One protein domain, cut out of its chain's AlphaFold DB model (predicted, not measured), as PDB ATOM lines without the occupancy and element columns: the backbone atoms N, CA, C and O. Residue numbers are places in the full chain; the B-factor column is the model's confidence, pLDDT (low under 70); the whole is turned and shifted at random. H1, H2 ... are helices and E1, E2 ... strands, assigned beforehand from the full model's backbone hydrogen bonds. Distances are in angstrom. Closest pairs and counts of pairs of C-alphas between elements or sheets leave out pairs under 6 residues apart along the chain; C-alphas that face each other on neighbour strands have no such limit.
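This is residues 6 to 140 of the 151 residues of the protein "Cell division protein FtsZ" of Photobacterium leiognathi (UniProt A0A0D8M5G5). A strongly twisted sheet of five parallel strands makes the core, with helices over both faces: H3 and, beside edge strand E1, H1 on one face, and H5, H7 and short H6 on the other. H4 sits off the sheet close to H3, and residues 17 to 22, of which 17 to 18 belong to H1, stick out free. The printed part has 135 residues with seven named helices and five named strands, in the order H1 H2 E1 H3 E2 H4 E3 H5 E4 H6 H7 E5, and the sheet runs E1 E5 E4 E2 E3. Its class is mixed, helices and strands; the whole is compact, with a radius of gyration of the C-alphas of 13.6 A and spans of 42 by 31 by 30 A.

Start near the first printed residue: residues 7 to 8 pair, parallel, with residues 32 to 33 of E1, residues 31 to 35. Then comes H1, residues 9 to 18, on the sheet at a height of 9.6 A but over none of its strands. It touches H2, residues 23 to 27, their closest C-alphas being those of Thr 16 and Ala 23, 5.3 A apart; H2 is only just not on the sheet, with 4 pairs of C-alphas within 10 A. On the same face as H1, H3, residues 41 to 55, is at a height of 8.9 A and runs along the strands, at 12 degrees on the local plane to E4, residues 109 to 115. H1 and H3 touch, with the C-alphas of Ala 9 and Phe 47 closest at 5.4 A, and run the same way at a steep tilt of 68 degrees, only just short of about perpendicular. Cross the sheet by its backbone: N 32 of E1 and O 137 of E5, residues 136 to 140, are 2.8 A apart, within hydrogen-bond range, as are N 140 and O 114 of E4 at 2.8 A, N 64 of E2, residues 60 to 64, and O 113 at 2.8 A, and N 86 of E3, residues 85 to 88, and O 61 at 2.8 A. H4, residues 72 to 77, is not on the sheet; it is close to H3 but not clearly touching, with Leu 48 and Leu 75 the closest C-alphas at 7.4 A. On the opposite face, H5, residues 96 to 105, lies over E4 and E2 at a height of 8.6 A. It touches H7, residues 124 to 132, with the C-alphas of Glu 105 and Ala 129 closest at 4.9 A, the same way at a shallow tilt of 29 degrees. H6, residues 118 to 121, lies over E5 on that face. These are three layers, helices on both faces of a sheet: H1 H3 and H5 H7. E2, H4, E3 and E4, H6 H7, E5 are strand-helix-strand units, parallel neighbours joined through helices; E1, H3, E2 and E3, H5, E4 are split ones, with other strands between; the four crossovers are right-handed. Every O i to N i+4 pair is within hydrogen-bond range in H2, H3, H4, H5 and H7, 5 of 6 are in H1, and H6 is too short for one.

Find C-alpha 9 at (204.406, 114.821, 209.673), where H1 begins its 14.8 A. H3 starts at C-alpha 41, (202.637, 123.104, 217.700), and runs 20.7 A. H5 spans 14.1 A, E4 17.1 A and H7 12.0 A; E5 ends at C-alpha 140, (201.761, 123.412, 204.699).

The two C-alphas farthest apart are those of His 20 and Glu 92, 44.0 A. The printed part has no cut and no long link. Its mean pLDDT is 87.8; look for values under 70 at residues 17 to 28, 39 and 92.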
ATOM      1  N   SER A   6     195.207 111.733 204.448       77.25
ATOM      2  CA  SER A   6     196.518 112.325 204.197       77.25
ATOM      3  C   SER A   6     197.521 111.862 205.252       77.25
ATOM      4  O   SER A   6     197.182 111.579 206.407       77.25
ATOM      5  N   ILE A   7     198.789 111.776 204.858       86.12
ATOM      6  CA  ILE A   7     199.865 111.378 205.762       86.12
ATOM      7  C   ILE A   7     200.435 112.631 206.414       86.12
ATOM      8  O   ILE A   7     200.922 113.533 205.743       86.12
ATOM      9  N   THR A   8     200.406 112.684 207.740       89.38
ATOM     10  CA  THR A   8     200.881 113.834 208.518       89.38
ATOM     11  C   THR A   8     202.355 113.700 208.900       89.38
ATOM     12  O   THR A   8     202.867 112.589 209.084       89.38
ATOM     13  N   ALA A   9     203.032 114.827 209.150       85.44
ATOM     14  CA  ALA A   9     204.406 114.821 209.673       85.44
ATOM     15  C   ALA A   9     204.558 113.982 210.954       85.44
ATOM     16  O   ALA A   9     205.576 113.313 211.146       85.44
ATOM     17  N   SER A  10     203.539 113.976 211.821       85.12
ATOM     18  CA  SER A  10     203.540 113.152 213.031       85.12
ATOM     19  C   SER A  10     203.564 111.646 212.753       85.12
ATOM     20  O   SER A  10     204.280 110.925 213.446       85.12
ATOM     21  N   GLN A  11     202.815 111.170 211.750       86.44
ATOM     22  CA  GLN A  11     202.779 109.754 211.377       86.44
ATOM     23  C   GLN A  11     204.126 109.342 210.790       86.44
ATOM     24  O   GLN A  11     204.726 108.395 211.288       86.44
ATOM     25  N   VAL A  12     204.655 110.122 209.839       83.88
ATOM     26  CA  VAL A  12     205.984 109.884 209.253       83.88
ATOM     27  C   VAL A  12     207.050 109.817 210.338       83.88
ATOM     28  O   VAL A  12     207.808 108.853 210.413       83.88
ATOM     29  N   TYR A  13     207.098 110.821 211.219       81.50
ATOM     30  CA  TYR A  13     208.118 110.881 212.256       81.50
ATOM     31  C   TYR A  13     208.010 109.712 213.242       81.50
ATOM     32  O   TYR A  13     209.032 109.102 213.556       81.50
ATOM     33  N   LYS A  14     206.803 109.360 213.705       82.88
ATOM     34  CA  LYS A  14     206.597 108.222 214.620       82.88
ATOM     35  C   LYS A  14     206.986 106.890 213.976       82.88
ATOM     36  O   LYS A  14     207.650 106.093 214.636       82.88
ATOM     37  N   SER A  15     206.693 106.695 212.690       78.88
ATOM     38  CA  SER A  15     207.111 105.498 211.950       78.88
ATOM     39  C   SER A  15     208.635 105.327 211.907       78.88
ATOM     40  O   SER A  15     209.122 104.199 211.877       78.88
ATOM     41  N   THR A  16     209.411 106.417 212.004       71.50
ATOM     42  CA  THR A  16     210.885 106.328 212.096       71.50
ATOM     43  C   THR A  16     211.411 105.734 213.406       71.50
ATOM     44  O   THR A  16     212.587 105.386 213.457       71.50
ATOM     45  N   PHE A  17     210.578 105.614 214.447       67.19
ATOM     46  CA  PHE A  17     210.949 104.976 215.721       67.19
ATOM     47  C   PHE A  17     210.494 103.519 215.810       67.19
ATOM     48  O   PHE A  17     211.137 102.728 216.493       67.19
ATOM     49  N   THR A  18     209.388 103.163 215.154       60.03
ATOM     50  CA  THR A  18     208.816 101.809 215.212       60.03
ATOM     51  C   THR A  18     209.436 100.861 214.191       60.03
ATOM     52  O   THR A  18     209.491  99.660 214.436       60.03
ATOM     53  N   ALA A  19     209.927 101.384 213.066       51.44
ATOM     54  CA  ALA A  19     210.683 100.624 212.080       51.44
ATOM     55  C   ALA A  19     212.175 100.954 212.206       51.44
ATOM     56  O   ALA A  19     212.561 102.120 212.263       51.44
ATOM     57  N   HIS A  20     213.024  99.928 212.231       46.22
ATOM     58  CA  HIS A  20     214.478 100.065 212.243       46.22
ATOM     59  C   HIS A  20     214.942 100.753 210.937       46.22
ATOM     60  O   HIS A  20     215.157 100.106 209.923       46.22
ATOM     61  N   SER A  21     215.056 102.083 210.951       51.22
ATOM     62  CA  SER A  21     215.670 102.946 209.920       51.22
ATOM     63  C   SER A  21     215.002 103.050 208.529       51.22
ATOM     64  O   SER A  21     215.350 103.967 207.786       51.22
ATOM     65  N   THR A  22     214.027 102.213 208.156       50.25
ATOM     66  CA  THR A  22     213.475 102.167 206.777       50.25
ATOM     67  C   THR A  22     212.281 103.089 206.482       50.25
ATOM     68  O   THR A  22     212.078 103.441 205.323       50.25
ATOM     69  N   ALA A  23     211.532 103.563 207.485       52.31
ATOM     70  CA  ALA A  23     210.300 104.346 207.265       52.31
ATOM     71  C   ALA A  23     210.512 105.717 206.579       52.31
ATOM     72  O   ALA A  23     209.594 106.276 205.985       52.31
ATOM     73  N   LEU A  24     211.728 106.273 206.612       53.50
ATOM     74  CA  LEU A  24     212.054 107.495 205.859       53.50
ATOM     75  C   LEU A  24     212.092 107.250 204.347       53.50
ATOM     76  O   LEU A  24     211.752 108.144 203.581       53.50
ATOM     77  N   SER A  25     212.456 106.035 203.924       54.72
ATOM     78  CA  SER A  25     212.378 105.632 202.518       54.72
ATOM     79  C   SER A  25     210.933 105.439 202.056       54.72
ATOM     80  O   SER A  25     210.688 105.489 200.856       54.72
ATOM     81  N   GLU A  26     209.995 105.216 202.980       55.84
ATOM     82  CA  GLU A  26     208.563 105.069 202.685       55.84
ATOM     83  C   GLU A  26     207.863 106.431 202.577       55.84
ATOM     84  O   GLU A  26     206.937 106.583 201.787       55.84
ATOM     85  N   ALA A  27     208.355 107.447 203.295       64.06
ATOM     86  CA  ALA A  27     207.899 108.831 203.148       64.06
ATOM     87  C   ALA A  27     208.357 109.477 201.825       64.06
ATOM     88  O   ALA A  27     207.748 110.434 201.344       64.06
ATOM     89  N   VAL A  28     209.432 108.959 201.220       66.88
ATOM     90  CA  VAL A  28     209.877 109.354 199.881       66.88
ATOM     91  C   VAL A  28     208.907 108.783 198.848       66.88
ATOM     92  O   VAL A  28     208.814 107.573 198.650       66.88
ATOM     93  N   GLY A  29     208.202 109.678 198.162       75.75
ATOM     94  CA  GLY A  29     207.143 109.316 197.221       75.75
ATOM     95  C   GLY A  29     205.726 109.446 197.776       75.75
ATOM     96  O   GLY A  29     204.789 109.022 197.106       75.75
ATOM     97  N   GLN A  30     205.567 110.037 198.962       85.62
ATOM     98  CA  GLN A  30     204.275 110.452 199.503       85.62
ATOM     99  C   GLN A  30     204.296 111.944 199.839       85.62
ATOM    100  O   GLN A  30     205.332 112.501 200.215       85.62
ATOM    101  N   THR A  31     203.141 112.587 199.707       91.25
ATOM    102  CA  THR A  31     202.961 113.986 200.093       91.25
ATOM    103  C   THR A  31     202.610 114.061 201.578       91.25
ATOM    104  O   THR A  31     201.690 113.391 202.042       91.25
ATOM    105  N   ILE A  32     203.366 114.856 202.334       93.19
ATOM    106  CA  ILE A  32     203.263 114.947 203.792       93.19
ATOM    107  C   ILE A  32     202.537 116.239 204.163       93.19
ATOM    108  O   ILE A  32     203.047 117.339 203.939       93.19
ATOM    109  N   GLU A  33     201.369 116.116 204.778       93.38
ATOM    110  CA  GLU A  33     200.619 117.255 205.291       93.38
ATOM    111  C   GLU A  33     201.201 117.750 206.620       93.38
ATOM    112  O   GLU A  33     201.553 116.984 207.531       93.38
ATOM    113  N   VAL A  34     201.294 119.072 206.731       92.25
ATOM    114  CA  VAL A  34     201.750 119.777 207.921       92.25
ATOM    115  C   VAL A  34     200.747 120.878 208.250       92.25
ATOM    116  O   VAL A  34     200.799 121.974 207.691       92.25
ATOM    117  N   SER A  35     199.871 120.589 209.204       88.12
ATOM    118  CA  SER A  35     198.873 121.531 209.721       88.12
ATOM    119  C   SER A  35     199.287 121.974 211.120       88.12
ATOM    120  O   SER A  35     199.533 121.130 211.982       88.12
ATOM    121  N   TYR A  36     199.416 123.281 211.361       83.12
ATOM    122  CA  TYR A  36     199.823 123.809 212.668       83.12
ATOM    123  C   TYR A  36     199.131 125.136 212.990       83.12
ATOM    124  O   TYR A  36     199.029 126.020 212.142       83.12
ATOM    125  N   SER A  37     198.693 125.279 214.243       78.50
ATOM    126  CA  SER A  37     198.156 126.513 214.836       78.50
ATOM    127  C   SER A  37     198.966 126.914 216.063       78.50
ATOM    128  O   SER A  37     199.842 126.170 216.509       78.50
ATOM    129  N   ALA A  38     198.619 128.057 216.661       71.81
ATOM    130  CA  ALA A  38     199.103 128.442 217.986       71.81
ATOM    131  C   ALA A  38     198.938 127.310 219.023       71.81
ATOM    132  O   ALA A  38     199.842 127.089 219.823       71.81
ATOM    133  N   GLU A  39     197.841 126.554 218.948       67.88
ATOM    134  CA  GLU A  39     197.486 125.483 219.888       67.88
ATOM    135  C   GLU A  39     198.057 124.109 219.490       67.88
ATOM    136  O   GLU A  39     198.260 123.247 220.342       67.88
ATOM    137  N   GLN A  40     198.366 123.892 218.206       70.88
ATOM    138  CA  GLN A  40     198.818 122.603 217.664       70.88
ATOM    139  C   GLN A  40     200.261 122.659 217.138       70.88
ATOM    140  O   GLN A  40     200.548 122.377 215.974       70.88
ATOM    141  N   GLN A  41     201.205 122.975 218.027       81.88
ATOM    142  CA  GLN A  41     202.637 123.104 217.700       81.88
ATOM    143  C   GLN A  41     203.351 121.764 217.449       81.88
ATOM    144  O   GLN A  41     204.445 121.719 216.885       81.88
ATOM    145  N   THR A  42     202.746 120.646 217.849       86.94
ATOM    146  CA  THR A  42     203.361 119.317 217.744       86.94
ATOM    147  C   THR A  42     203.662 118.919 216.293       86.94
ATOM    148  O   THR A  42     204.737 118.384 216.021       86.94
ATOM    149  N   GLN A  43     202.766 119.222 215.345       88.19
ATOM    150  CA  GLN A  43     203.000 118.947 213.918       88.19
ATOM    151  C   GLN A  43     204.166 119.772 213.368       88.19
ATOM    152  O   GLN A  43     205.030 119.226 212.680       88.19
ATOM    153  N   LEU A  44     204.255 121.052 213.745       90.62
ATOM    154  CA  LEU A  44     205.375 121.917 213.376       90.62
ATOM    155  C   LEU A  44     206.699 121.361 213.914       90.62
ATOM    156  O   LEU A  44     207.690 121.288 213.190       90.62
ATOM    157  N   ALA A  45     206.712 120.891 215.161       91.56
ATOM    158  CA  ALA A  45     207.898 120.308 215.776       91.56
ATOM    159  C   ALA A  45     208.342 118.991 215.105       91.56
ATOM    160  O   ALA A  45     209.543 118.707 215.059       91.56
ATOM    161  N   TYR A  46     207.414 118.175 214.598       92.44
ATOM    162  CA  TYR A  46     207.750 116.984 213.808       92.44
ATOM    163  C   TYR A  46     208.250 117.348 212.413       92.44
ATOM    164  O   TYR A  46     209.285 116.834 211.985       92.44
ATOM    165  N   PHE A  47     207.580 118.286 211.746       93.69
ATOM    166  CA  PHE A  47     208.007 118.815 210.457       93.69
ATOM    167  C   PHE A  47     209.435 119.366 210.517       93.69
ATOM    168  O   PHE A  47     210.277 118.950 209.727       93.69
ATOM    169  N   LEU A  48     209.759 120.211 211.501       94.69
ATOM    170  CA  LEU A  48     211.105 120.774 211.663       94.69
ATOM    171  C   LEU A  48     212.176 119.695 211.874       94.69
ATOM    172  O   LEU A  48     213.287 119.818 211.360       94.69
ATOM    173  N   ARG A  49     211.848 118.603 212.576       93.19
ATOM    174  CA  ARG A  49     212.766 117.465 212.743       93.19
ATOM    175  C   ARG A  49     212.989 116.701 211.441       93.19
ATOM    176  O   ARG A  49     214.126 116.331 211.154       93.19
ATOM    177  N   LEU A  50     211.939 116.472 210.650       93.62
ATOM    178  CA  LEU A  50     212.068 115.873 209.316       93.62
ATOM    179  C   LEU A  50     212.878 116.788 208.390       93.62
ATOM    180  O   LEU A  50     213.794 116.330 207.708       93.62
ATOM    181  N   LEU A  51     212.622 118.092 208.447       94.56
ATOM    182  CA  LEU A  51     213.331 119.093 207.663       94.56
ATOM    183  C   LEU A  51     214.819 119.153 208.027       94.56
ATOM    184  O   LEU A  51     215.667 119.212 207.139       94.56
ATOM    185  N   LYS A  52     215.156 119.045 209.319       94.94
ATOM    186  CA  LYS A  52     216.543 118.919 209.778       94.94
ATOM    187  C   LYS A  52     217.222 117.664 209.222       94.94
ATOM    188  O   LYS A  52     218.377 117.746 208.807       94.94
ATOM    189  N   LYS A  53     216.523 116.524 209.174       91.44
ATOM    190  CA  LYS A  53     217.056 115.294 208.562       91.44
ATOM    191  C   LYS A  53     217.352 115.502 207.071       91.44
ATOM    192  O   LYS A  53     218.490 115.280 206.668       91.44
ATOM    193  N   ALA A  54     216.403 116.031 206.293       92.31
ATOM    194  CA  ALA A  54     216.633 116.358 204.878       92.31
ATOM    195  C   ALA A  54     217.781 117.358 204.680       92.31
ATOM    196  O   ALA A  54     218.578 117.231 203.751       92.31
ATOM    197  N   ASN A  55     217.902 118.351 205.562       94.25
ATOM    198  CA  ASN A  55     218.949 119.365 205.475       94.25
ATOM    199  C   ASN A  55     220.362 118.777 205.651       94.25
ATOM    200  O   ASN A  55     221.328 119.381 205.186       94.25
ATOM    201  N   ASN A  56     220.505 117.581 206.231       93.25
ATOM    202  CA  ASN A  56     221.792 116.894 206.333       93.25
ATOM    203  C   ASN A  56     222.218 116.194 205.021       93.25
ATOM    204  O   ASN A  56     223.398 115.904 204.859       93.25
ATOM    205  N   GLU A  57     221.326 115.991 204.041       87.75
ATOM    206  CA  GLU A  57     221.602 115.225 202.806       87.75
ATOM    207  C   GLU A  57     222.440 115.962 201.735       87.75
ATOM    208  O   GLU A  57     222.379 115.629 200.559       87.75
ATOM    209  N   ASN A  58     223.200 117.002 202.092       88.69
ATOM    210  CA  ASN A  58     223.944 117.849 201.136       88.69
ATOM    211  C   ASN A  58     223.148 118.333 199.893       88.69
ATOM    212  O   ASN A  58     223.723 118.591 198.840       88.69
ATOM    213  N   ARG A  59     221.825 118.483 200.026       94.25
ATOM    214  CA  ARG A  59     220.910 118.985 198.992       94.25
ATOM    215  C   ARG A  59     220.083 120.163 199.502       94.25
ATOM    216  O   ARG A  59     220.085 120.451 200.703       94.25
ATOM    217  N   TRP A  60     219.414 120.855 198.583       97.25
ATOM    218  CA  TRP A  60     218.612 122.035 198.892       97.25
ATOM    219  C   TRP A  60     217.308 121.684 199.614       97.25
ATOM    220  O   TRP A  60     216.674 120.664 199.348       97.25
ATOM    221  N   ILE A  61     216.880 122.582 200.495       97.25
ATOM    222  CA  ILE A  61     215.508 122.667 200.990       97.25
ATOM    223  C   ILE A  61     214.827 123.791 200.218       97.25
ATOM    224  O   ILE A  61     215.284 124.931 200.287       97.25
ATOM    225  N   MET A  62     213.756 123.504 199.488       97.50
ATOM    226  CA  MET A  62     213.091 124.503 198.651       97.50
ATOM    227  C   MET A  62     211.689 124.828 199.160       97.50
ATOM    228  O   MET A  62     210.854 123.944 199.298       97.50
ATOM    229  N   PHE A  63     211.409 126.109 199.368       96.88
ATOM    230  CA  PHE A  63     210.060 126.625 199.586       96.88
ATOM    231  C   PHE A  63     209.503 127.168 198.270       96.88
ATOM    232  O   PHE A  63     210.178 127.935 197.582       96.88
ATOM    233  N   VAL A  64     208.279 126.786 197.917       95.12
ATOM    234  CA  VAL A  64     207.561 127.251 196.727       95.12
ATOM    235  C   VAL A  64     206.525 128.284 197.157       95.12
ATOM    236  O   VAL A  64     205.518 127.950 197.779       95.12
ATOM    237  N   GLY A  65     206.770 129.545 196.799       91.06
ATOM    238  CA  GLY A  65     205.945 130.675 197.222       91.06
ATOM    239  C   GLY A  65     206.285 131.191 198.625       91.06
ATOM    240  O   GLY A  65     206.775 130.471 199.494       91.06
ATOM    241  N   TYR A  66     206.040 132.485 198.844       88.62
ATOM    242  CA  TYR A  66     206.305 133.153 200.125       88.62
ATOM    243  C   TYR A  66     205.394 132.667 201.252       88.62
ATOM    244  O   TYR A  66     205.778 132.678 202.417       88.62
ATOM    245  N   ASP A  67     204.193 132.221 200.909       88.94
ATOM    246  CA  ASP A  67     203.200 131.716 201.845       88.94
ATOM    247  C   ASP A  67     203.572 130.352 202.435       88.94
ATOM    248  O   ASP A  67     203.093 130.014 203.513       88.94
ATOM    249  N   ALA A  68     204.483 129.605 201.808       88.62
ATOM    250  CA  ALA A  68     205.078 128.402 202.386       88.62
ATOM    251  C   ALA A  68     206.242 128.705 203.345       88.62
ATOM    252  O   ALA A  68     206.655 127.833 204.109       88.62
ATOM    253  N   LEU A  69     206.797 129.922 203.321       88.38
ATOM    254  CA  LEU A  69     208.011 130.232 204.067       88.38
ATOM    255  C   LEU A  69     207.761 130.180 205.582       88.38
ATOM    256  O   LEU A  69     206.753 130.674 206.097       88.38
ATOM    257  N   ILE A  70     208.714 129.573 206.284       89.88
ATOM    258  CA  ILE A  70     208.788 129.527 207.743       89.88
ATOM    259  C   ILE A  70     209.779 130.586 208.218       89.88
ATOM    260  O   ILE A  70     210.759 130.886 207.531       89.88
ATOM    261  N   ASP A  71     209.529 131.149 209.400       90.69
ATOM    262  CA  ASP A  71     210.413 132.144 209.993       90.69
ATOM    263  C   ASP A  71     211.871 131.648 210.082       90.69
ATOM    264  O   ASP A  71     212.158 130.517 210.493       90.69
ATOM    265  N   LYS A  72     212.813 132.516 209.697       92.38
ATOM    266  CA  LYS A  72     214.241 132.171 209.642       92.38
ATOM    267  C   LYS A  72     214.808 131.825 211.017       92.38
ATOM    268  O   LYS A  72     215.695 130.975 211.092       92.38
ATOM    269  N   SER A  73     214.350 132.484 212.084       93.88
ATOM    270  CA  SER A  73     214.810 132.186 213.443       93.88
ATOM    271  C   SER A  73     214.341 130.800 213.878       93.88
ATOM    272  O   SER A  73     215.138 130.034 214.411       93.88
ATOM    273  N   LEU A  74     213.107 130.419 213.534       92.44
ATOM    274  CA  LEU A  74     212.582 129.086 213.820       92.44
ATOM    275  C   LEU A  74     213.371 127.989 213.091       92.44
ATOM    276  O   LEU A  74     213.737 126.988 213.708       92.44
ATOM    277  N   LEU A  75     213.697 128.192 211.809       95.06
ATOM    278  CA  LEU A  75     214.539 127.256 211.052       95.06
ATOM    279  C   LEU A  75     215.930 127.104 211.690       95.06
ATOM    280  O   LEU A  75     216.394 125.981 211.900       95.06
ATOM    281  N   LYS A  76     216.572 128.219 212.060       95.94
ATOM    282  CA  LYS A  76     217.877 128.205 212.744       95.94
ATOM    283  C   LYS A  76     217.814 127.486 214.089       95.94
ATOM    284  O   LYS A  76     218.675 126.658 214.369       95.94
ATOM    285  N   ASN A  77     216.783 127.751 214.889       95.25
ATOM    286  CA  ASN A  77     216.584 127.117 216.194       95.25
ATOM    287  C   ASN A  77     216.335 125.605 216.068       95.25
ATOM    288  O   ASN A  77     216.727 124.841 216.945       95.25
ATOM    289  N   ALA A  78     215.752 125.155 214.954       93.69
ATOM    290  CA  ALA A  78     215.639 123.737 214.607       93.69
ATOM    291  C   ALA A  78     216.952 123.118 214.069       93.69
ATOM    292  O   ALA A  78     216.981 121.941 213.705       93.69
ATOM    293  N   GLY A  79     218.038 123.894 214.000       95.44
ATOM    294  CA  GLY A  79     219.348 123.463 213.514       95.44
ATOM    295  C   GLY A  79     219.451 123.358 211.991       95.44
ATOM    296  O   GLY A  79     220.360 122.690 211.493       95.44
ATOM    297  N   ILE A  80     218.519 123.947 211.240       96.00
ATOM    298  CA  ILE A  80     218.530 123.927 209.774       96.00
ATOM    299  C   ILE A  80     219.535 124.965 209.278       96.00
ATOM    300  O   ILE A  80     219.472 126.139 209.649       96.00
ATOM    301  N   ASP A  81     220.449 124.536 208.411       95.62
ATOM    302  CA  ASP A  81     221.364 125.441 207.729       95.62
ATOM    303  C   ASP A  81     220.597 126.262 206.691       95.62
ATOM    304  O   ASP A  81     220.199 125.762 205.635       95.62
ATOM    305  N   ILE A  82     220.398 127.542 207.003       94.56
ATOM    306  CA  ILE A  82     219.687 128.493 206.146       94.56
ATOM    307  C   ILE A  82     220.410 128.748 204.824       94.56
ATOM    308  O   ILE A  82     219.765 129.170 203.869       94.56
ATOM    309  N   ASN A  83     221.719 128.473 204.739       95.38
ATOM    310  CA  ASN A  83     222.472 128.617 203.492       95.38
ATOM    311  C   ASN A  83     222.126 127.514 202.489       95.38
ATOM    312  O   ASN A  83     222.501 127.616 201.328       95.38
ATOM    313  N   LYS A  84     221.391 126.484 202.929       94.94
ATOM    314  CA  LYS A  84     220.858 125.389 202.114       94.94
ATOM    315  C   LYS A  84     219.347 125.497 201.908       94.94
ATOM    316  O   LYS A  84     218.695 124.508 201.574       94.94
ATOM    317  N   VAL A  85     218.782 126.685 202.117       96.12
ATOM    318  CA  VAL A  85     217.358 126.969 201.919       96.12
ATOM    319  C   VAL A  85     217.176 127.890 200.716       96.12
ATOM    320  O   VAL A  85     217.763 128.969 200.656       96.12
ATOM    321  N   LEU A  86     216.324 127.485 199.775       95.88
ATOM    322  CA  LEU A  86     215.929 128.265 198.607       95.88
ATOM    323  C   LEU A  86     214.454 128.646 198.690       95.88
ATOM    324  O   LEU A  86     213.622 127.877 199.166       95.88
ATOM    325  N   LEU A  87     214.134 129.824 198.161       94.38
ATOM    326  CA  LEU A  87     212.765 130.255 197.920       94.38
ATOM    327  C   LEU A  87     212.551 130.392 196.415       94.38
ATOM    328  O   LEU A  87     213.121 131.279 195.777       94.38
ATOM    329  N   LEU A  88     211.700 129.536 195.864       92.50
ATOM    330  CA  LEU A  88     211.217 129.650 194.501       92.50
ATOM    331  C   LEU A  88     209.998 130.571 194.491       92.50
ATOM    332  O   LEU A  88     208.941 130.243 195.034       92.50
ATOM    333  N   LYS A  89     210.147 131.748 193.882       86.38
ATOM    334  CA  LYS A  89     209.032 132.680 193.703       86.38
ATOM    335  C   LYS A  89     208.111 132.136 192.615       86.38
ATOM    336  O   LYS A  89     208.528 132.020 191.467       86.38
ATOM    337  N   ALA A  90     206.871 131.817 192.973       78.06
ATOM    338  CA  ALA A  90     205.843 131.546 191.980       78.06
ATOM    339  C   ALA A  90     205.451 132.869 191.304       78.06
ATOM    340  O   ALA A  90     205.143 133.842 191.993       78.06
ATOM    341  N   SER A  91     205.511 132.919 189.975       78.06
ATOM    342  CA  SER A  91     204.919 134.017 189.197       78.06
ATOM    343  C   SER A  91     203.417 133.781 189.010       78.06
ATOM    344  O   SER A  91     202.965 132.641 189.112       78.06
ATOM    345  N   GLU A  92     202.643 134.828 188.707       68.56
ATOM    346  CA  GLU A  92     201.172 134.742 188.587       68.56
ATOM    347  C   GLU A  92     200.687 133.715 187.547       68.56
ATOM    348  O   GLU A  92     199.578 133.200 187.647       68.56
ATOM    349  N   HIS A  93     201.530 133.362 186.574       75.25
ATOM    350  CA  HIS A  93     201.203 132.404 185.514       75.25
ATOM    351  C   HIS A  93     201.688 130.974 185.790       75.25
ATOM    352  O   HIS A  93     201.493 130.083 184.962       75.25
ATOM    353  N   GLN A  94     202.349 130.728 186.923       80.00
ATOM    354  CA  GLN A  94     202.907 129.420 187.253       80.00
ATOM    355  C   GLN A  94     202.120 128.759 188.378       80.00
ATOM    356  O   GLN A  94     202.123 129.209 189.521       80.00
ATOM    357  N   SER A  95     201.504 127.620 188.063       91.06
ATOM    358  CA  SER A  95     200.891 126.761 189.074       91.06
ATOM    359  C   SER A  95     201.944 126.278 190.075       91.06
ATOM    360  O   SER A  95     202.960 125.693 189.685       91.06
ATOM    361  N   LYS A  96     201.683 126.471 191.376       93.56
ATOM    362  CA  LYS A  96     202.532 125.937 192.453       93.56
ATOM    363  C   LYS A  96     202.662 124.418 192.381       93.56
ATOM    364  O   LYS A  96     203.719 123.901 192.718       93.56
ATOM    365  N   HIS A  97     201.631 123.722 191.895       95.25
ATOM    366  CA  HIS A  97     201.680 122.278 191.655       95.25
ATOM    367  C   HIS A  97     202.757 121.927 190.623       95.25
ATOM    368  O   HIS A  97     203.652 121.137 190.909       95.25
ATOM    369  N   ASN A  98     202.774 122.618 189.479       94.56
ATOM    370  CA  ASN A  98     203.797 122.405 188.451       94.56
ATOM    371  C   ASN A  98     205.207 122.757 188.950       94.56
ATOM    372  O   ASN A  98     206.179 122.094 188.585       94.56
ATOM    373  N   LEU A  99     205.337 123.808 189.766       95.38
ATOM    374  CA  LEU A  99     206.618 124.186 190.369       95.38
ATOM    375  C   LEU A  99     207.100 123.140 191.381       95.38
ATOM    376  O   LEU A  99     208.284 122.809 191.374       95.38
ATOM    377  N   LEU A 100     206.193 122.593 192.195       96.62
ATOM    378  CA  LEU A 100     206.476 121.500 193.122       96.62
ATOM    379  C   LEU A 100     206.988 120.266 192.372       96.62
ATOM    380  O   LEU A 100     208.069 119.778 192.692       96.62
ATOM    381  N   VAL A 101     206.262 119.808 191.343       96.69
ATOM    382  CA  VAL A 101     206.660 118.650 190.520       96.69
ATOM    383  C   VAL A 101     208.061 118.852 189.946       96.69
ATOM    384  O   VAL A 101     208.943 118.031 190.182       96.69
ATOM    385  N   LYS A 102     208.311 119.989 189.285       95.81
ATOM    386  CA  LYS A 102     209.627 120.285 188.695       95.81
ATOM    387  C   LYS A 102     210.745 120.308 189.739       95.81
ATOM    388  O   LYS A 102     211.817 119.761 189.499       95.81
ATOM    389  N   ALA A 103     210.518 120.951 190.883       96.06
ATOM    390  CA  ALA A 103     211.502 121.045 191.961       96.06
ATOM    391  C   ALA A 103     211.879 119.675 192.538       96.06
ATOM    392  O   ALA A 103     213.048 119.450 192.860       96.06
ATOM    393  N   LEU A 104     210.903 118.770 192.643       96.75
ATOM    394  CA  LEU A 104     211.119 117.391 193.067       96.75
ATOM    395  C   LEU A 104     211.889 116.606 191.991       96.75
ATOM    396  O   LEU A 104     212.938 116.043 192.290       96.75
ATOM    397  N   GLU A 105     211.436 116.630 190.733       95.50
ATOM    398  CA  GLU A 105     212.045 115.875 189.622       95.50
ATOM    399  C   GLU A 105     213.508 116.237 189.354       95.50
ATOM    400  O   GLU A 105     214.294 115.373 188.972       95.50
ATOM    401  N   MET A 106     213.899 117.493 189.592       93.00
ATOM    402  CA  MET A 106     215.282 117.944 189.419       93.00
ATOM    403  C   MET A 106     216.291 117.198 190.310       93.00
ATOM    404  O   MET A 106     217.489 117.282 190.051       93.00
ATOM    405  N   GLY A 107     215.855 116.525 191.384       91.12
ATOM    406  CA  GLY A 107     216.715 115.697 192.246       91.12
ATOM    407  C   GLY A 107     217.736 116.461 193.103       91.12
ATOM    408  O   GLY A 107     218.407 115.867 193.949       91.12
ATOM    409  N   ASN A 108     217.819 117.784 192.942       94.56
ATOM    410  CA  ASN A 108     218.749 118.664 193.655       94.56
ATOM    411  C   ASN A 108     218.238 119.106 195.038       94.56
ATOM    412  O   ASN A 108     218.974 119.747 195.793       94.56
ATOM    413  N   CYS A 109     216.992 118.767 195.373       95.88
ATOM    414  CA  CYS A 109     216.372 119.071 196.656       95.88
ATOM    415  C   CYS A 109     216.201 117.793 197.481       95.88
ATOM    416  O   CYS A 109     215.819 116.764 196.937       95.88
ATOM    417  N   SER A 110     216.432 117.860 198.790       95.50
ATOM    418  CA  SER A 110     216.045 116.792 199.727       95.50
ATOM    419  C   SER A 110     214.647 116.998 200.305       95.50
ATOM    420  O   SER A 110     213.993 116.036 200.708       95.50
ATOM    421  N   ALA A 111     214.150 118.236 200.298       96.44
ATOM    422  CA  ALA A 111     212.759 118.540 200.592       96.44
ATOM    423  C   ALA A 111     212.253 119.712 199.750       96.44
ATOM    424  O   ALA A 111     212.978 120.686 199.530       96.44
ATOM    425  N   VAL A 112     210.990 119.632 199.339       97.50
ATOM    426  CA  VAL A 112     210.260 120.727 198.695       97.50
ATOM    427  C   VAL A 112     208.964 120.968 199.461       97.50
ATOM    428  O   VAL A 112     208.252 120.027 199.804       97.50
ATOM    429  N   ILE A 113     208.683 122.231 199.766       97.19
ATOM    430  CA  ILE A 113     207.586 122.660 200.626       97.19
ATOM    431  C   ILE A 113     206.708 123.642 199.857       97.19
ATOM    432  O   ILE A 113     207.213 124.608 199.286       97.19
ATOM    433  N   VAL A 114     205.399 123.429 199.885       96.00
ATOM    434  CA  VAL A 114     204.389 124.327 199.312       96.00
ATOM    435  C   VAL A 114     203.298 124.597 200.345       96.00
ATOM    436  O   VAL A 114     203.123 123.807 201.265       96.00
ATOM    437  N   ALA A 115     202.572 125.706 200.222       93.44
ATOM    438  CA  ALA A 115     201.381 125.968 201.024       93.44
ATOM    439  C   ALA A 115     200.104 125.776 200.198       93.44
ATOM    440  O   ALA A 115     200.073 126.119 199.012       93.44
ATOM    441  N   GLY A 116     199.066 125.249 200.846       91.62
ATOM    442  CA  GLY A 116     197.733 125.039 200.280       91.62
ATOM    443  C   GLY A 116     197.061 123.786 200.837       91.62
ATOM    444  O   GLY A 116     197.515 123.228 201.838       91.62
ATOM    445  N   ASP A 117     195.985 123.356 200.184       91.31
ATOM    446  CA  ASP A 117     195.227 122.176 200.597       91.31
ATOM    447  C   ASP A 117     195.884 120.901 200.069       91.31
ATOM    448  O   ASP A 117     196.267 120.826 198.898       91.31
ATOM    449  N   ILE A 118     195.991 119.878 200.919       91.19
ATOM    450  CA  ILE A 118     196.652 118.612 200.577       91.19
ATOM    451  C   ILE A 118     196.065 117.962 199.317       91.19
ATOM    452  O   ILE A 118     196.818 117.448 198.497       91.19
ATOM    453  N   GLU A 119     194.755 118.079 199.098       90.75
ATOM    454  CA  GLU A 119     194.043 117.533 197.933       90.75
ATOM    455  C   GLU A 119     194.550 118.091 196.593       90.75
ATOM    456  O   GLU A 119     194.461 117.426 195.563       90.75
ATOM    457  N   GLN A 120     195.113 119.304 196.593       91.69
ATOM    458  CA  GLN A 120     195.659 119.924 195.384       91.69
ATOM    459  C   GLN A 120     197.037 119.367 195.019       91.69
ATOM    460  O   GLN A 120     197.473 119.530 193.882       91.69
ATOM    461  N   PHE A 121     197.740 118.745 195.969       94.38
ATOM    462  CA  PHE A 121     199.142 118.359 195.825       94.38
ATOM    463  C   PHE A 121     199.381 116.859 195.984       94.38
ATOM    464  O   PHE A 121     200.306 116.352 195.351       94.38
ATOM    465  N   ASP A 122     198.547 116.133 196.732       93.12
ATOM    466  CA  ASP A 122     198.612 114.674 196.826       93.12
ATOM    467  C   ASP A 122     198.074 114.031 195.543       93.12
ATOM    468  O   ASP A 122     196.925 113.613 195.413       93.12
ATOM    469  N   THR A 123     198.936 114.026 194.534       94.50
ATOM    470  CA  THR A 123     198.640 113.551 193.187       94.50
ATOM    471  C   THR A 123     199.681 112.518 192.773       94.50
ATOM    472  O   THR A 123     200.837 112.607 193.201       94.50
ATOM    473  N   PRO A 124     199.341 111.575 191.872       94.25
ATOM    474  CA  PRO A 124     200.314 110.616 191.354       94.25
ATOM    475  C   PRO A 124     201.568 111.287 190.781       94.25
ATOM    476  O   PRO A 124     202.668 110.788 190.984       94.25
ATOM    477  N   LEU A 125     201.418 112.450 190.135       95.88
ATOM    478  CA  LEU A 125     202.539 113.214 189.583       95.88
ATOM    479  C   LEU A 125     203.505 113.699 190.668       95.88
ATOM    480  O   LEU A 125     204.707 113.482 190.547       95.88
ATOM    481  N   VAL A 126     203.000 114.312 191.742       96.06
ATOM    482  CA  VAL A 126     203.840 114.790 192.855       96.06
ATOM    483  C   VAL A 126     204.503 113.617 193.573       96.06
ATOM    484  O   VAL A 126     205.703 113.663 193.839       96.06
ATOM    485  N   ASN A 127     203.761 112.537 193.812       94.31
ATOM    486  CA  ASN A 127     204.272 111.338 194.472       94.31
ATOM    487  C   ASN A 127     205.367 110.650 193.630       94.31
ATOM    488  O   ASN A 127     206.436 110.310 194.144       94.31
ATOM    489  N   SER A 128     205.176 110.518 192.314       94.62
ATOM    490  CA  SER A 128     206.210 110.015 191.400       94.62
ATOM    491  C   SER A 128     207.426 110.939 191.328       94.62
ATOM    492  O   SER A 128     208.555 110.455 191.394       94.62
ATOM    493  N   ALA A 129     207.220 112.254 191.249       96.31
ATOM    494  CA  ALA A 129     208.295 113.241 191.239       96.31
ATOM    495  C   ALA A 129     209.134 113.191 192.525       96.31
ATOM    496  O   ALA A 129     210.362 113.135 192.459       96.31
ATOM    497  N   ALA A 130     208.482 113.137 193.690       95.06
ATOM    498  CA  ALA A 130     209.129 112.996 194.993       95.06
ATOM    499  C   ALA A 130     209.945 111.703 195.084       95.06
ATOM    500  O   ALA A 130     211.099 111.720 195.518       95.06
ATOM    501  N   LYS A 131     209.385 110.588 194.600       93.81
ATOM    502  CA  LYS A 131     210.078 109.299 194.557       93.81
ATOM    503  C   LYS A 131     211.315 109.343 193.657       93.81
ATOM    504  O   LYS A 131     212.395 108.938 194.084       93.81
ATOM    505  N   ASN A 132     211.172 109.860 192.438       93.94
ATOM    506  CA  ASN A 132     212.250 109.933 191.449       93.94
ATOM    507  C   ASN A 132     213.368 110.881 191.901       93.94
ATOM    508  O   ASN A 132     214.546 110.532 191.839       93.94
ATOM    509  N   GLY A 133     212.990 112.047 192.426       94.38
ATOM    510  CA  GLY A 133     213.898 113.033 193.005       94.38
ATOM    511  C   GLY A 133     214.482 112.637 194.358       94.38
ATOM    512  O   GLY A 133     215.332 113.352 194.893       94.38
ATOM    513  N   LYS A 134     214.029 111.514 194.930       94.00
ATOM    514  CA  LYS A 134     214.369 111.046 196.279       94.00
ATOM    515  C   LYS A 134     214.178 112.143 197.329       94.00
ATOM    516  O   LYS A 134     215.037 112.330 198.182       94.00
ATOM    517  N   ALA A 135     213.114 112.924 197.217       94.75
ATOM    518  CA  ALA A 135     212.871 114.110 198.026       94.75
ATOM    519  C   ALA A 135     211.564 113.969 198.805       94.75
ATOM    520  O   ALA A 135     210.628 113.311 198.353       94.75
ATOM    521  N   MET A 136     211.482 114.619 199.961       95.06
ATOM    522  CA  MET A 136     210.219 114.753 200.686       95.06
ATOM    523  C   MET A 136     209.397 115.912 200.111       95.06
ATOM    524  O   MET A 136     209.925 117.009 199.913       95.06
ATOM    525  N   ALA A 137     208.105 115.682 199.890       96.50
ATOM    526  CA  ALA A 137     207.150 116.719 199.514       96.50
ATOM    527  C   ALA A 137     206.297 117.085 200.733       96.50
ATOM    528  O   ALA A 137     205.641 116.219 201.307       96.50
ATOM    529  N   PHE A 138     206.304 118.358 201.131       96.25
ATOM    530  CA  PHE A 138     205.496 118.854 202.246       96.25
ATOM    531  C   PHE A 138     204.448 119.853 201.768       96.25
ATOM    532  O   PHE A 138     204.761 120.774 201.010       96.25
ATOM    533  N   VAL A 139     203.232 119.715 202.291       95.56
ATOM    534  CA  VAL A 139     202.143 120.672 202.093       95.56
ATOM    535  C   VAL A 139     201.813 121.309 203.432       95.56
ATOM    536  O   VAL A 139     201.349 120.647 204.358       95.56
ATOM    537  N   LEU A 140     202.095 122.603 203.541       93.62
ATOM    538  CA  LEU A 140     201.761 123.412 204.699       93.62
ATOM    539  C   LEU A 140     200.322 123.893 204.569       93.62
ATOM    540  O   LEU A 140     200.025 124.811 203.800       93.62
TER     541      LEU A 140